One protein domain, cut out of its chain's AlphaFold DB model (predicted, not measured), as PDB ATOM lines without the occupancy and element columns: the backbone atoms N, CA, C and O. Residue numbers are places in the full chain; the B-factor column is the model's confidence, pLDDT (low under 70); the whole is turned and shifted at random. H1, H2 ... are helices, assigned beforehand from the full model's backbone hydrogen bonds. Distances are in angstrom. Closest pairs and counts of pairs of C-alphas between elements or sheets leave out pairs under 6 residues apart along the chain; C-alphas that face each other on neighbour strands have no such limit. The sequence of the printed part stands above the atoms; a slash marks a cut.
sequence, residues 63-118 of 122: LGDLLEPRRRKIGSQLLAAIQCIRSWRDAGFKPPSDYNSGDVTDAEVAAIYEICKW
ATOM      1  N   LEU A  63     190.548 186.649 198.950       74.12
ATOM      2  CA  LEU A  63     189.936 185.589 198.153       74.12
ATOM      3  C   LEU A  63     190.447 184.196 198.548       74.12
ATOM      4  O   LEU A  63     189.721 183.222 198.356       74.12
ATOM      5  N   GLY A  64     191.649 184.088 199.119       69.06
ATOM      6  CA  GLY A  64     192.205 182.843 199.652       69.06
ATOM      7  C   GLY A  64     191.295 182.209 200.704       69.06
ATOM      8  O   GLY A  64     190.969 181.029 200.592       69.06
ATOM      9  N   ASP A  65     190.768 183.012 201.633       66.19
ATOM     10  CA  ASP A  65     189.803 182.566 202.652       66.19
ATOM     11  C   ASP A  65     188.473 182.066 202.048       66.19
ATOM     12  O   ASP A  65     187.783 181.227 202.633       66.19
ATOM     13  N   LEU A  66     188.082 182.575 200.872       63.78
ATOM     14  CA  LEU A  66     186.879 182.137 200.145       63.78
ATOM     15  C   LEU A  66     187.116 180.867 199.322       63.78
ATOM     16  O   LEU A  66     186.165 180.131 199.065       63.78
ATOM     17  N   LEU A  67     188.357 180.639 198.894       61.03
ATOM     18  CA  LEU A  67     188.779 179.505 198.072       61.03
ATOM     19  C   LEU A  67     189.286 178.316 198.903       61.03
ATOM     20  O   LEU A  67     189.397 177.209 198.370       61.03
ATOM     21  N   GLU A  68     189.578 178.512 200.192       58.12
ATOM     22  CA  GLU A  68     189.972 177.428 201.087       58.12
ATOM     23  C   GLU A  68     188.902 176.313 201.151       58.12
ATOM     24  O   GLU A  68     187.697 176.575 201.041       58.12
ATOM     25  N   PRO A  69     189.296 175.044 201.401       54.84
ATOM     26  CA  PRO A  69     188.442 173.860 201.216       54.84
ATOM     27  C   PRO A  69     187.125 173.836 202.012       54.84
ATOM     28  O   PRO A  69     186.298 172.943 201.816       54.84
ATOM     29  N   ARG A  70     186.915 174.770 202.950       55.72
ATOM     30  CA  ARG A  70     185.787 174.758 203.888       55.72
ATOM     31  C   ARG A  70     184.466 175.267 203.324       55.72
ATOM     32  O   ARG A  70     183.452 175.000 203.972       55.72
ATOM     33  N   ARG A  71     184.394 175.968 202.183       55.41
ATOM     34  CA  ARG A  71     183.101 176.484 201.681       55.41
ATOM     35  C   ARG A  71     183.003 176.525 200.155       55.41
ATOM     36  O   ARG A  71     183.442 177.481 199.555       55.41
ATOM     37  N   ARG A  72     182.284 175.531 199.603       60.81
ATOM     38  CA  ARG A  72     181.607 175.477 198.283       60.81
ATOM     39  C   ARG A  72     182.498 175.819 197.079       60.81
ATOM     40  O   ARG A  72     182.968 176.932 196.955       60.81
ATOM     41  N   LYS A  73     182.653 174.879 196.143       65.56
ATOM     42  CA  LYS A  73     183.293 175.087 194.830       65.56
ATOM     43  C   LYS A  73     182.671 176.293 194.096       65.56
ATOM     44  O   LYS A  73     181.694 176.126 193.375       65.56
ATOM     45  N   ILE A  74     183.187 177.494 194.328       73.38
ATOM     46  CA  ILE A  74     182.755 178.724 193.665       73.38
ATOM     47  C   ILE A  74     183.606 178.856 192.405       73.38
ATOM     48  O   ILE A  74     184.835 178.848 192.481       73.38
ATOM     49  N   GLY A  75     182.952 178.945 191.246       75.25
ATOM     50  CA  GLY A  75     183.626 179.178 189.971       75.25
ATOM     51  C   GLY A  75     184.348 180.529 189.945       75.25
ATOM     52  O   GLY A  75     183.941 181.485 190.610       75.25
ATOM     53  N   SER A  76     185.413 180.626 189.148       77.25
ATOM     54  CA  SER A  76     186.227 181.843 189.011       77.25
ATOM     55  C   SER A  76     185.408 183.056 188.556       77.25
ATOM     56  O   SER A  76     185.624 184.163 189.048       77.25
ATOM     57  N   GLN A  77     184.426 182.846 187.675       79.25
ATOM     58  CA  GLN A  77     183.544 183.903 187.175       79.25
ATOM     59  C   GLN A  77     182.645 184.474 188.282       79.25
ATOM     60  O   GLN A  77     182.568 185.691 188.461       79.25
ATOM     61  N   LEU A  78     182.025 183.605 189.090       80.44
ATOM     62  CA  LEU A  78     181.204 184.026 190.227       80.44
ATOM     63  C   LEU A  78     182.048 184.733 191.298       80.44
ATOM     64  O   LEU A  78     181.617 185.739 191.861       80.44
ATOM     65  N   LEU A  79     183.265 184.247 191.551       80.19
ATOM     66  CA  LEU A  79     184.197 184.889 192.477       80.19
ATOM     67  C   LEU A  79     184.555 186.313 192.026       80.19
ATOM     68  O   LEU A  79     184.504 187.244 192.831       80.19
ATOM     69  N   ALA A  80     184.860 186.491 190.736       82.38
ATOM     70  CA  ALA A  80     185.155 187.796 190.153       82.38
ATOM     71  C   ALA A  80     183.960 188.756 190.270       82.38
ATOM     72  O   ALA A  80     184.136 189.908 190.668       82.38
ATOM     73  N   ALA A  81     182.739 188.277 190.005       85.12
ATOM     74  CA  ALA A  81     181.520 189.072 190.149       85.12
ATOM     75  C   ALA A  81     181.286 189.519 191.604       85.12
ATOM     76  O   ALA A  81     181.045 190.701 191.858       85.12
ATOM     77  N   ILE A  82     181.423 188.604 192.573       84.25
ATOM     78  CA  ILE A  82     181.294 188.916 194.007       84.25
ATOM     79  C   ILE A  82     182.307 189.984 194.415       84.25
ATOM     80  O   ILE A  82     181.956 190.936 195.119       84.25
ATOM     81  N   GLN A  83     183.556 189.846 193.974       84.62
ATOM     82  CA  GLN A  83     184.582 190.816 194.311       84.62
ATOM     83  C   GLN A  83     184.316 192.185 193.683       84.62
ATOM     84  O   GLN A  83     184.505 193.208 194.340       84.62
ATOM     85  N   CYS A  84     183.847 192.213 192.438       86.69
ATOM     86  CA  CYS A  84     183.492 193.446 191.751       86.69
ATOM     87  C   CYS A  84     182.400 194.209 192.518       86.69
ATOM     88  O   CYS A  84     182.560 195.391 192.823       86.69
ATOM     89  N   ILE A  85     181.352 193.501 192.953       87.00
ATOM     90  CA  ILE A  85     180.271 194.067 193.770       87.00
ATOM     91  C   ILE A  85     180.801 194.618 195.100       87.00
ATOM     92  O   ILE A  85     180.402 195.708 195.511       87.00
ATOM     93  N   ARG A  86     181.705 193.897 195.777       85.25
ATOM     94  CA  ARG A  86     182.338 194.380 197.019       85.25
ATOM     95  C   ARG A  86     183.126 195.663 196.784       85.25
ATOM     96  O   ARG A  86     182.887 196.640 197.484       85.25
ATOM     97  N   SER A  87     183.978 195.681 195.760       86.50
ATOM     98  CA  SER A  87     184.771 196.855 195.387       86.50
ATOM     99  C   SER A  87     183.888 198.074 195.104       86.50
ATOM    100  O   SER A  87     184.148 199.160 195.620       86.50
ATOM    101  N   TRP A  88     182.793 197.903 194.358       89.12
ATOM    102  CA  TRP A  88     181.842 198.984 194.093       89.12
ATOM    103  C   TRP A  88     181.135 199.475 195.354       89.12
ATOM    104  O   TRP A  88     181.017 200.681 195.572       89.12
ATOM    105  N   ARG A  89     180.685 198.556 196.208       87.94
ATOM    106  CA  ARG A  89     180.033 198.914 197.469       87.94
ATOM    107  C   ARG A  89     180.974 199.705 198.376       87.94
ATOM    108  O   ARG A  89     180.553 200.705 198.954       87.94
ATOM    109  N   ASP A  90     182.230 199.284 198.480       86.19
ATOM    110  CA  ASP A  90     183.230 199.934 199.330       86.19
ATOM    111  C   ASP A  90     183.637 201.310 198.761       86.19
ATOM    112  O   ASP A  90     183.884 202.247 199.519       86.19
ATOM    113  N   ALA A  91     183.579 201.485 197.435       87.75
ATOM    114  CA  ALA A  91     183.685 202.785 196.765       87.75
ATOM    115  C   ALA A  91     182.410 203.657 196.876       87.75
ATOM    116  O   ALA A  91     182.365 204.767 196.342       87.75
ATOM    117  N   GLY A  92     181.371 203.185 197.574       89.44
ATOM    118  CA  GLY A  92     180.144 203.935 197.842       89.44
ATOM    119  C   GLY A  92     179.115 203.917 196.709       89.44
ATOM    120  O   GLY A  92     178.122 204.648 196.783       89.44
ATOM    121  N   PHE A  93     179.306 203.088 195.678       87.12
ATOM    122  CA  PHE A  93     178.293 202.895 194.645       87.12
ATOM    123  C   PHE A  93     177.089 202.161 195.236       87.12
ATOM    124  O   PHE A  93     177.215 201.116 195.876       87.12
ATOM    125  N   LYS A  94     175.901 202.724 195.015       82.19
ATOM    126  CA  LYS A  94     174.631 202.119 195.417       82.19
ATOM    127  C   LYS A  94     173.938 201.545 194.186       82.19
ATOM    128  O   LYS A  94     174.011 202.168 193.124       82.19
ATOM    129  N   PRO A  95     173.254 200.398 194.313       75.19
ATOM    130  CA  PRO A  95     172.387 199.928 193.246       75.19
ATOM    131  C   PRO A  95     171.299 200.982 192.954       75.19
ATOM    132  O   PRO A  95     170.923 201.733 193.863       75.19
ATOM    133  N   PRO A  96     170.804 201.066 191.706       75.44
ATOM    134  CA  PRO A  96     169.720 201.975 191.340       75.44
ATOM    135  C   PRO A  96     168.507 201.821 192.271       75.44
ATOM    136  O   PRO A  96     168.139 200.704 192.627       75.44
ATOM    137  N   SER A  97     167.871 202.935 192.651       68.69
ATOM    138  CA  SER A  97     166.692 202.958 193.539       68.69
ATOM    139  C   SER A  97     165.477 202.225 192.979       68.69
ATOM    140  O   SER A  97     164.603 201.826 193.739       68.69
ATOM    141  N   ASP A  98     165.436 202.041 191.660       66.06
ATOM    142  CA  ASP A  98     164.312 201.437 190.941       66.06
ATOM    143  C   ASP A  98     164.372 199.901 190.969       66.06
ATOM    144  O   ASP A  98     163.617 199.220 190.272       66.06
ATOM    145  N   TYR A  99     165.280 199.336 191.773       59.44
ATOM    146  CA  TYR A  99     165.312 197.912 192.054       59.44
ATOM    147  C   TYR A  99     164.052 197.551 192.844       59.44
ATOM    148  O   TYR A  99     163.992 197.698 194.066       59.44
ATOM    149  N   ASN A 100     163.019 197.099 192.132       60.34
ATOM    150  CA  ASN A 100     161.862 196.469 192.745       60.34
ATOM    151  C   ASN A 100     162.370 195.275 193.556       60.34
ATOM    152  O   ASN A 100     162.617 194.207 193.005       60.34
ATOM    153  N   SER A 101     162.498 195.447 194.872       58.31
ATOM    154  CA  SER A 101     162.665 194.367 195.848       58.31
ATOM    155  C   SER A 101     161.371 193.546 195.962       58.31
ATOM    156  O   SER A 101     160.930 193.215 197.059       58.31
ATOM    157  N   GLY A 102     160.711 193.258 194.838       63.41
ATOM    158  CA  GLY A 102     159.864 192.080 194.782       63.41
ATOM    159  C   GLY A 102     160.780 190.886 195.007       63.41
ATOM    160  O   GLY A 102     161.907 190.902 194.513       63.41
ATOM    161  N   ASP A 103     160.334 189.912 195.794       62.56
ATOM    162  CA  ASP A 103     161.048 188.657 196.031       62.56
ATOM    163  C   ASP A 103     161.311 187.954 194.689       62.56
ATOM    164  O   ASP A 103     160.519 187.131 194.239       62.56
ATOM    165  N   VAL A 104     162.403 188.316 194.016       69.75
ATOM    166  CA  VAL A 104     162.919 187.571 192.874       69.75
ATOM    167  C   VAL A 104     163.622 186.367 193.467       69.75
ATOM    168  O   VAL A 104     164.590 186.494 194.220       69.75
ATOM    169  N   THR A 105     163.101 185.191 193.164       79.00
ATOM    170  CA  THR A 105     163.636 183.930 193.660       79.00
ATOM    171  C   THR A 105     165.009 183.649 193.048       79.00
ATOM    172  O   THR A 105     165.288 184.028 191.909       79.00
ATOM    173  N   ASP A 106     165.862 182.912 193.764       73.31
ATOM    174  CA  ASP A 106     167.185 182.496 193.266       73.31
ATOM    175  C   ASP A 106     167.109 181.813 191.884       73.31
ATOM    176  O   ASP A 106     168.019 181.949 191.065       73.31
ATOM    177  N   ALA A 107     166.006 181.109 191.601       77.56
ATOM    178  CA  ALA A 107     165.752 180.462 190.316       77.56
ATOM    179  C   ALA A 107     165.494 181.470 189.183       77.56
ATOM    180  O   ALA A 107     166.003 181.297 188.075       77.56
ATOM    181  N   GLU A 108     164.740 182.535 189.454       79.50
ATOM    182  CA  GLU A 108     164.498 183.611 188.492       79.50
ATOM    183  C   GLU A 108     165.779 184.399 188.223       79.50
ATOM    184  O   GLU A 108     166.090 184.676 187.067       79.50
ATOM    185  N   VAL A 109     166.580 184.682 189.257       75.81
ATOM    186  CA  VAL A 109     167.896 185.323 189.090       75.81
ATOM    187  C   VAL A 109     168.818 184.455 188.229       75.81
ATOM    188  O   VAL A 109     169.430 184.956 187.284       75.81
ATOM    189  N   ALA A 110     168.893 183.151 188.511       79.56
ATOM    190  CA  ALA A 110     169.708 182.222 187.735       79.56
ATOM    191  C   ALA A 110     169.274 182.149 186.261       79.56
ATOM    192  O   ALA A 110     170.130 182.027 185.385       79.56
ATOM    193  N   ALA A 111     167.970 182.258 185.987       80.81
ATOM    194  CA  ALA A 111     167.427 182.268 184.633       80.81
ATOM    195  C   ALA A 111     167.686 183.594 183.898       80.81
ATOM    196  O   ALA A 111     168.135 183.566 182.756       80.81
ATOM    197  N   ILE A 112     167.453 184.743 184.544       80.81
ATOM    198  CA  ILE A 112     167.622 186.080 183.942       80.81
ATOM    199  C   ILE A 112     169.068 186.308 183.493       80.81
ATOM    200  O   ILE A 112     169.305 186.831 182.408       80.81
ATOM    201  N   TYR A 113     170.026 185.917 184.332       79.06
ATOM    202  CA  TYR A 113     171.452 186.124 184.072       79.06
ATOM    203  C   TYR A 113     172.144 184.890 183.489       79.06
ATOM    204  O   TYR A 113     173.365 184.891 183.336       79.06
ATOM    205  N   GLU A 114     171.372 183.841 183.188       77.06
ATOM    206  CA  GLU A 114     171.853 182.567 182.654       77.06
ATOM    207  C   GLU A 114     173.067 182.008 183.421       77.06
ATOM    208  O   GLU A 114     173.990 181.450 182.827       77.06
ATOM    209  N   ILE A 115     173.072 182.145 184.754       71.81
ATOM    210  CA  ILE A 115     174.240 181.857 185.609       71.81
ATOM    211  C   ILE A 115     174.720 180.411 185.417       71.81
ATOM    212  O   ILE A 115     175.913 180.136 185.429       71.81
ATOM    213  N   CYS A 116     173.803 179.473 185.164       70.81
ATOM    214  CA  CYS A 116     174.137 178.068 184.919       70.81
ATOM    215  C   CYS A 116     174.964 177.823 183.643       70.81
ATOM    216  O   CYS A 116     175.529 176.741 183.506       70.81
ATOM    217  N   LYS A 117     175.037 178.782 182.709       72.50
ATOM    218  CA  LYS A 117     175.867 178.673 181.499       72.50
ATOM    219  C   LYS A 117     177.308 179.149 181.708       72.50
ATOM    220  O   LYS A 117     178.152 178.915 180.847       72.50
ATOM    221  N   TRP A 118     177.610 179.786 182.838       69.38
ATOM    222  CA  TRP A 118     178.950 180.305 183.138       69.38
ATOM    223  C   TRP A 118     179.984 179.190 183.338       69.38
ATOM    224  O   TRP A 118     181.160 179.372 183.036       69.38
TER     225      TRP A 118
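AT A GLANCE: This is residues 63 to 118 of the 122 residues of an uncharacterized protein of Pyrenophora tritici-repentis (UniProt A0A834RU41). A loose, open loop of chain: the long helix H2 makes one side, a long link without a named element swings round the far side, and the short helices H3 and H4 lead back toward the first turn of H2, leaving the middle empty. H1 is a short helix on the side of H2 away from H3, and no two helices clearly touch. The printed part has 56 residues with four named helices, in the order H1, H2, H3, H4, and no named strand; the class is all helix. The whole is loose, with a radius of gyration of the C-alphas of 13.7 A and spans of 37 by 29 by 17 A.

HOW THE PARTS SIT: H1, residues 63 to 67, and H2, residues 76 to 90, are near each other, with 6 pairs of C-alphas within 10 A and the closest 8.1 A apart. H3, residues 106 to 112, is apart from H1 and from H2. H4, residues 115 to 118, is close to H3 but not clearly touching; their closest C-alphas, of Ala 110 and Cys 116, are 6.7 A apart. H4 is likewise close to H2 but not clearly touching, with the closest C-alphas, of Gln 77 and Trp 118, 7.1 A apart. H1 and H4 are apart. In H1, H2 and H3 every O i to N i+4 pair is within hydrogen-bond range; H4 is too short for such a pair, and its 1 O i to N i+3 pair is within range.

IN THESE COORDINATES: H1 begins at C-alpha 63 (189.936, 185.589, 198.153). H2 is 21.0 A long, from C-alpha 76 (186.227, 181.843, 189.011) to C-alpha 90. H3 measures 10.0 A, and H4 ends at C-alpha 118 (178.950, 180.305, 183.138).

THE WHOLE: The C-alphas farthest apart, of Pro 69 and Asp 98, are 38.1 A apart. The printed part has no cut. The link from H2 to H3, residues 91 to 105, is long, and residues 96 to 106, of which 106 belongs to H3, stand free. The mean pLDDT of the printed part is 74.4; residues 64 to 73, 97 to 104 and 118 are under 70.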